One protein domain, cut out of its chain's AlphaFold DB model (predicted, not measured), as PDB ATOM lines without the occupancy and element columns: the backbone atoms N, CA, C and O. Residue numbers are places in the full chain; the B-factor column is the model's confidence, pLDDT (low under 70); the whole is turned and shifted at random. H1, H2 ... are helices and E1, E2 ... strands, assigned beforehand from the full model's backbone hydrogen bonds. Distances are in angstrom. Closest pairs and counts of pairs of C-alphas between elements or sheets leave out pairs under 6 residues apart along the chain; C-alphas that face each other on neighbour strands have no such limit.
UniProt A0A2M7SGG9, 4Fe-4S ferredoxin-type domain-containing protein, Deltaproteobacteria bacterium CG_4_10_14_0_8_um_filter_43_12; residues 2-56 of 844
ATOM      1  N   GLU A   2     346.122 318.643 318.448       80.81
ATOM      2  CA  GLU A   2     346.255 319.194 319.804       80.81
ATOM      3  C   GLU A   2     347.730 319.448 320.154       80.81
ATOM      4  O   GLU A   2     348.593 318.626 319.839       80.81
ATOM      5  N   GLU A   3     348.033 320.546 320.852       80.69
ATOM      6  CA  GLU A   3     349.413 320.954 321.179       80.69
ATOM      7  C   GLU A   3     350.189 319.868 321.948       80.69
ATOM      8  O   GLU A   3     351.392 319.685 321.769       80.69
ATOM      9  N   LYS A   4     349.485 319.079 322.770       82.62
ATOM     10  CA  LYS A   4     350.057 317.946 323.511       82.62
ATOM     11  C   LYS A   4     350.555 316.827 322.589       82.62
ATOM     12  O   LYS A   4     351.567 316.201 322.892       82.62
ATOM     13  N   LEU A   5     349.857 316.573 321.482       81.50
ATOM     14  CA  LEU A   5     350.275 315.605 320.465       81.50
ATOM     15  C   LEU A   5     351.440 316.149 319.641       81.50
ATOM     16  O   LEU A   5     352.372 315.401 319.359       81.50
ATOM     17  N   ILE A   6     351.430 317.449 319.325       83.44
ATOM     18  CA  ILE A   6     352.532 318.097 318.604       83.44
ATOM     19  C   ILE A   6     353.842 317.946 319.385       83.44
ATOM     20  O   ILE A   6     354.818 317.447 318.836       83.44
ATOM     21  N   LYS A   7     353.850 318.251 320.688       82.62
ATOM     22  CA  LYS A   7     355.046 318.098 321.540       82.62
ATOM     23  C   LYS A   7     355.604 316.671 321.608       82.62
ATOM     24  O   LYS A   7     356.761 316.499 321.960       82.62
ATOM     25  N   LYS A   8     354.787 315.649 321.326       86.12
ATOM     26  CA  LYS A   8     355.224 314.243 321.307       86.12
ATOM     27  C   LYS A   8     355.752 313.785 319.952       86.12
ATOM     28  O   LYS A   8     356.460 312.788 319.911       86.12
ATOM     29  N   ARG A   9     355.334 314.435 318.866       88.94
ATOM     30  CA  ARG A   9     355.593 314.009 317.479       88.94
ATOM     31  C   ARG A   9     356.638 314.853 316.758       88.94
ATOM     32  O   ARG A   9     356.962 314.560 315.615       88.94
ATOM     33  N   PHE A  10     357.104 315.911 317.405       89.81
ATOM     34  CA  PHE A  10     358.062 316.844 316.846       89.81
ATOM     35  C   PHE A  10     359.072 317.192 317.923       89.81
ATOM     36  O   PHE A  10     358.684 317.623 319.012       89.81
ATOM     37  N   ASP A  11     360.350 317.043 317.592       87.38
ATOM     38  CA  ASP A  11     361.423 317.664 318.351       87.38
ATOM     39  C   ASP A  11     361.206 319.195 318.364       87.38
ATOM     40  O   ASP A  11     361.144 319.812 317.291       87.38
ATOM     41  N   PRO A  12     361.051 319.836 319.542       84.81
ATOM     42  CA  PRO A  12     360.877 321.282 319.645       84.81
ATOM     43  C   PRO A  12     361.966 322.093 318.932       84.81
ATOM     44  O   PRO A  12     361.661 323.174 318.424       84.81
ATOM     45  N   GLU A  13     363.196 321.575 318.856       86.81
ATOM     46  CA  GLU A  13     364.330 322.240 318.201       86.81
ATOM     47  C   GLU A  13     364.292 322.105 316.674       86.81
ATOM     48  O   GLU A  13     364.819 322.960 315.959       86.81
ATOM     49  N   LYS A  14     363.626 321.066 316.153       89.56
ATOM     50  CA  LYS A  14     363.541 320.786 314.708       89.56
ATOM     51  C   LYS A  14     362.171 321.070 314.094       89.56
ATOM     52  O   LYS A  14     362.059 321.099 312.872       89.56
ATOM     53  N   ARG A  15     361.132 321.327 314.902       90.62
ATOM     54  CA  ARG A  15     359.753 321.604 314.442       90.62
ATOM     55  C   ARG A  15     359.672 322.781 313.476       90.62
ATOM     56  O   ARG A  15     358.837 322.774 312.571       90.62
ATOM     57  N   PHE A  16     360.476 323.811 313.714       93.12
ATOM     58  CA  PHE A  16     360.466 325.026 312.915       93.12
ATOM     59  C   PHE A  16     361.738 325.136 312.081       93.12
ATOM     60  O   PHE A  16     362.834 324.816 312.540       93.12
ATOM     61  N   MET A  17     361.594 325.650 310.867       93.94
ATOM     62  CA  MET A  17     362.722 326.029 310.023       93.94
ATOM     63  C   MET A  17     362.431 327.335 309.291       93.94
ATOM     64  O   MET A  17     361.272 327.729 309.141       93.94
ATOM     65  N   GLU A  18     363.487 327.997 308.844       92.75
ATOM     66  CA  GLU A  18     363.394 329.195 308.017       92.75
ATOM     67  C   GLU A  18     363.657 328.822 306.560       92.75
ATOM     68  O   GLU A  18     364.622 328.122 306.250       92.75
ATOM     69  N   LEU A  19     362.784 329.294 305.674       92.12
ATOM     70  CA  LEU A  19     362.977 329.269 304.232       92.12
ATOM     71  C   LEU A  19     362.830 330.710 303.749       92.12
ATOM     72  O   LEU A  19     361.725 331.253 303.726       92.12
ATOM     73  N   GLY A  20     363.960 331.355 303.457       89.69
ATOM     74  CA  GLY A  20     364.007 332.792 303.198       89.69
ATOM     75  C   GLY A  20     363.424 333.599 304.365       89.69
ATOM     76  O   GLY A  20     363.940 333.522 305.477       89.69
ATOM     77  N   LYS A  21     362.353 334.369 304.141       91.12
ATOM     78  CA  LYS A  21     361.658 335.144 305.195       91.12
ATOM     79  C   LYS A  21     360.522 334.378 305.872       91.12
ATOM     80  O   LYS A  21     359.898 334.889 306.804       91.12
ATOM     81  N   THR A  22     360.220 333.175 305.400       93.25
ATOM     82  CA  THR A  22     359.062 332.400 305.830       93.25
ATOM     83  C   THR A  22     359.456 331.393 306.911       93.25
ATOM     84  O   THR A  22     360.308 330.530 306.700       93.25
ATOM     85  N   LYS A  23     358.801 331.468 308.078       94.12
ATOM     86  CA  LYS A  23     358.931 330.461 309.140       94.12
ATOM     87  C   LYS A  23     357.970 329.302 308.884       94.12
ATOM     88  O   LYS A  23     356.752 329.468 308.961       94.12
ATOM     89  N   ILE A  24     358.524 328.124 308.623       93.56
ATOM     90  CA  ILE A  24     357.779 326.898 308.337       93.56
ATOM     91  C   ILE A  24     357.580 326.106 309.631       93.56
ATOM     92  O   ILE A  24     358.529 325.862 310.372       93.56
ATOM     93  N   ASP A  25     356.337 325.697 309.894       92.38
ATOM     94  CA  ASP A  25     355.975 324.742 310.950       92.38
ATOM     95  C   ASP A  25     355.776 323.350 310.339       92.38
ATOM     96  O   ASP A  25     354.777 323.119 309.646       92.38
ATOM     97  N   LEU A  26     356.692 322.415 310.611       91.88
ATOM     98  CA  LEU A  26     356.621 321.045 310.088       91.88
ATOM     99  C   LEU A  26     355.360 320.306 310.556       91.88
ATOM    100  O   LEU A  26     354.837 319.470 309.819       91.88
ATOM    101  N   ALA A  27     354.796 320.663 311.716       90.44
ATOM    102  CA  ALA A  27     353.555 320.067 312.219       90.44
ATOM    103  C   ALA A  27     352.316 320.446 311.391       90.44
ATOM    104  O   ALA A  27     351.242 319.857 311.557       90.44
ATOM    105  N   ARG A  28     352.447 321.431 310.492       89.12
ATOM    106  CA  ARG A  28     351.430 321.752 309.485       89.12
ATOM    107  C   ARG A  28     351.604 320.970 308.191       89.12
ATOM    108  O   ARG A  28     350.642 320.906 307.442       89.12
ATOM    109  N   LEU A  29     352.771 320.393 307.927       91.00
ATOM    110  CA  LEU A  29     353.057 319.692 306.673       91.00
ATOM    111  C   LEU A  29     352.953 318.178 306.840       91.00
ATOM    112  O   LEU A  29     352.385 317.512 305.981       91.00
ATOM    113  N   CYS A  30     353.434 317.651 307.965       91.50
ATOM    114  CA  CYS A  30     353.495 316.223 308.246       91.50
ATOM    115  C   CYS A  30     352.694 315.862 309.510       91.50
ATOM    116  O   CYS A  30     352.569 316.662 310.439       91.50
ATOM    117  N   ARG A  31     352.135 314.646 309.555       90.00
ATOM    118  CA  ARG A  31     351.365 314.136 310.706       90.00
ATOM    119  C   ARG A  31     352.253 313.722 311.885       90.00
ATOM    120  O   ARG A  31     351.838 313.886 313.037       90.00
ATOM    121  N   ASP A  32     353.412 313.141 311.593       89.19
ATOM    122  CA  ASP A  32     354.393 312.628 312.553       89.19
ATOM    123  C   ASP A  32     355.773 312.666 311.895       89.19
ATOM    124  O   ASP A  32     355.973 312.005 310.879       89.19
ATOM    125  N   ALA A  33     356.686 313.474 312.431       88.81
ATOM    126  CA  ALA A  33     357.998 313.686 311.824       88.81
ATOM    127  C   ALA A  33     359.123 312.944 312.553       88.81
ATOM    128  O   ALA A  33     360.274 313.088 312.156       88.81
ATOM    129  N   ARG A  34     358.815 312.151 313.589       89.50
ATOM    130  CA  ARG A  34     359.831 311.498 314.424       89.50
ATOM    131  C   ARG A  34     360.761 310.609 313.609       89.50
ATOM    132  O   ARG A  34     360.318 309.637 313.000       89.50
ATOM    133  N   GLY A  35     362.055 310.904 313.678       88.44
ATOM    134  CA  GLY A  35     363.100 310.142 312.992       88.44
ATOM    135  C   GLY A  35     363.228 310.475 311.505       88.44
ATOM    136  O   GLY A  35     363.970 309.795 310.801       88.44
ATOM    137  N   VAL A  36     362.508 311.490 311.023       91.88
ATOM    138  CA  VAL A  36     362.551 311.985 309.634       91.88
ATOM    139  C   VAL A  36     362.588 313.512 309.572       91.88
ATOM    140  O   VAL A  36     362.433 314.092 308.499       91.88
ATOM    141  N   GLU A  37     362.781 314.203 310.702       92.31
ATOM    142  CA  GLU A  37     362.812 315.666 310.733       92.31
ATOM    143  C   GLU A  37     363.903 316.231 309.820       92.31
ATOM    144  O   GLU A  37     363.666 317.217 309.127       92.31
ATOM    145  N   ASP A  38     365.084 315.613 309.804       91.31
ATOM    146  CA  ASP A  38     366.208 316.089 308.995       91.31
ATOM    147  C   ASP A  38     365.968 315.842 307.496       91.31
ATOM    148  O   ASP A  38     366.198 316.754 306.700       91.31
ATOM    149  N   ASP A  39     365.395 314.688 307.130       90.44
ATOM    150  CA  ASP A  39     364.988 314.363 305.753       90.44
ATOM    151  C   ASP A  39     363.976 315.399 305.221       90.44
ATOM    152  O   ASP A  39     364.151 315.986 304.151       90.44
ATOM    153  N   LEU A  40     362.942 315.711 306.014       91.25
ATOM    154  CA  LEU A  40     361.923 316.704 305.654       91.25
ATOM    155  C   LEU A  40     362.498 318.119 305.536       91.25
ATOM    156  O   LEU A  40     362.139 318.863 304.621       91.25
ATOM    157  N   ARG A  41     363.376 318.518 306.463       92.50
ATOM    158  CA  ARG A  41     364.018 319.842 306.426       92.50
ATOM    159  C   ARG A  41     364.928 319.977 305.215       92.50
ATOM    160  O   ARG A  41     364.960 321.056 304.625       92.50
ATOM    161  N   GLN A  42     365.637 318.914 304.840       90.56
ATOM    162  CA  GLN A  42     366.440 318.887 303.623       90.56
ATOM    163  C   GLN A  42     365.559 319.069 302.385       90.56
ATOM    164  O   GLN A  42     365.790 320.014 301.637       90.56
ATOM    165  N   ALA A  43     364.504 318.263 302.237       88.88
ATOM    166  CA  ALA A  43     363.575 318.350 301.108       88.88
ATOM    167  C   ALA A  43     362.976 319.749 300.928       88.88
ATOM    168  O   ALA A  43     362.944 320.295 299.830       88.88
ATOM    169  N   ILE A  44     362.541 320.374 302.023       91.19
ATOM    170  CA  ILE A  44     361.988 321.731 301.975       91.19
ATOM    171  C   ILE A  44     363.070 322.748 301.599       91.19
ATOM    172  O   ILE A  44     362.811 323.666 300.828       91.19
ATOM    173  N   LYS A  45     364.281 322.618 302.147       90.25
ATOM    174  CA  LYS A  45     365.366 323.571 301.893       90.25
ATOM    175  C   LYS A  45     365.873 323.509 300.450       90.25
ATOM    176  O   LYS A  45     366.229 324.551 299.908       90.25
ATOM    177  N   GLU A  46     365.961 322.313 299.880       87.12
ATOM    178  CA  GLU A  46     366.528 322.091 298.548       87.12
ATOM    179  C   GLU A  46     365.498 322.345 297.435       87.12
ATOM    180  O   GLU A  46     365.846 322.968 296.433       87.12
ATOM    181  N   ASP A  47     364.226 321.976 297.637       86.50
ATOM    182  CA  ASP A  47     363.244 321.980 296.544       86.50
ATOM    183  C   ASP A  47     362.171 323.080 296.634       86.50
ATOM    184  O   ASP A  47     361.482 323.345 295.646       86.50
ATOM    185  N   TRP A  48     361.936 323.696 297.802       90.06
ATOM    186  CA  TRP A  48     360.803 324.620 297.962       90.06
ATOM    187  C   TRP A  48     361.211 326.083 297.785       90.06
ATOM    188  O   TRP A  48     362.187 326.566 298.350       90.06
ATOM    189  N   GLY A  49     360.366 326.842 297.081       88.38
ATOM    190  CA  GLY A  49     360.350 328.305 297.166       88.38
ATOM    191  C   GLY A  49     359.437 328.806 298.293       88.38
ATOM    192  O   GLY A  49     358.468 328.139 298.650       88.38
ATOM    193  N   GLU A  50     359.669 330.019 298.809       89.12
ATOM    194  CA  GLU A  50     358.832 330.617 299.875       89.12
ATOM    195  C   GLU A  50     357.334 330.633 299.524       89.12
ATOM    196  O   GLU A  50     356.475 330.321 300.352       89.12
ATOM    197  N   ALA A  51     357.018 330.950 298.262       88.06
ATOM    198  CA  ALA A  51     355.652 330.977 297.748       88.06
ATOM    199  C   ALA A  51     354.951 329.613 297.860       88.06
ATOM    200  O   ALA A  51     353.736 329.566 298.035       88.06
ATOM    201  N   ARG A  52     355.701 328.498 297.838       89.06
ATOM    202  CA  ARG A  52     355.141 327.149 297.988       89.06
ATOM    203  C   ARG A  52     354.412 327.012 299.318       89.06
ATOM    204  O   ARG A  52     353.228 326.695 299.337       89.06
ATOM    205  N   TYR A  53     355.100 327.305 300.421       90.75
ATOM    206  CA  TYR A  53     354.505 327.218 301.752       90.75
ATOM    207  C   TYR A  53     353.433 328.283 301.971       90.75
ATOM    208  O   TYR A  53     352.455 328.024 302.671       90.75
ATOM    209  N   ASN A  54     353.599 329.481 301.405       90.81
ATOM    210  CA  ASN A  54     352.676 330.592 301.628       90.81
ATOM    211  C   ASN A  54     351.346 330.399 300.891       90.81
ATOM    212  O   ASN A  54     350.294 330.502 301.529       90.81
ATOM    213  N   ASP A  55     351.385 330.009 299.619       89.81
ATOM    214  CA  ASP A  55     350.206 329.982 298.748       89.81
ATOM    215  C   ASP A  55     349.493 328.623 298.734       89.81
ATOM    216  O   ASP A  55     348.279 328.569 298.512       89.81
ATOM    217  N   TRP A  56     350.211 327.529 299.015       89.75
ATOM    218  CA  TRP A  56     349.701 326.156 298.916       89.75
ATOM    219  C   TRP A  56     349.626 325.470 300.283       89.75
ATOM    220  O   TRP A  56     350.387 325.756 301.204       89.75
TER     221      TRP A  56
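This is residues 2 to 56 of the 844 residues of the protein "4Fe-4S ferredoxin-type domain-containing protein" of Deltaproteobacteria bacterium CG_4_10_14_0_8_um_filter_43_12 (UniProt A0A2M7SGG9). A small two-stranded hairpin, E1 and E2, lies near the middle, with the longest helix, H2, running alongside E1 and the short helix H3 near the hairpin's turn. Helix H1 lies at the opposite end of the long axis from H3, and a long link loops from E2 to the start of H2. The printed part has 55 residues, with three named helices and two named strands in the order H1, E1, E2, H2, H3; the sheet E1 - E2 is antiparallel and the class is mixed, helices and strands. The whole is compact, with a radius of gyration of the C-alphas of 11.0 A and spans of 29 by 20 by 17 A.

H1 is residues 3 to 9, 10.0 A from first to last C-alpha, beginning at C-alpha 3 (349.413, 320.954, 321.179). E1 is residues 16 to 19, 10.0 A, and E2 is residues 22 to 25, 9.7 A. H2 is residues 37 to 47, 15.5 A, beginning at C-alpha 37 (362.812, 315.666, 310.733). H3 is residues 50 to 55, 8.7 A, ending at C-alpha 55 (350.206, 329.982, 298.748).

E1 and E2 form an antiparallel hairpin, with 150 degrees between their directions; N 17 and O 24 are 3.1 A apart and N 24 and O 17 are 2.8 A apart, within hydrogen-bond range. The closest C-alphas of E1 and H2 are those of Leu 19 and Lys 45, 6.6 A apart. The closest C-alphas of E2 and H3 are those of Thr 22 and Glu 50, 6.2 A apart. H1 is apart from E2, H2 and H3, and H2 and H3 are apart too. Each O i to N i+4 pair is within hydrogen-bond range in H2 and H3; in H1, 2 of 3 are.

The C-alphas of Lys 4 and Asp 47 are the two farthest apart, at 30.3 A. The printed part has no cut. The link from E2 to H2, 11 residues, is long. The mean pLDDT of the printed part is 89.3, and no printed residue is under 70.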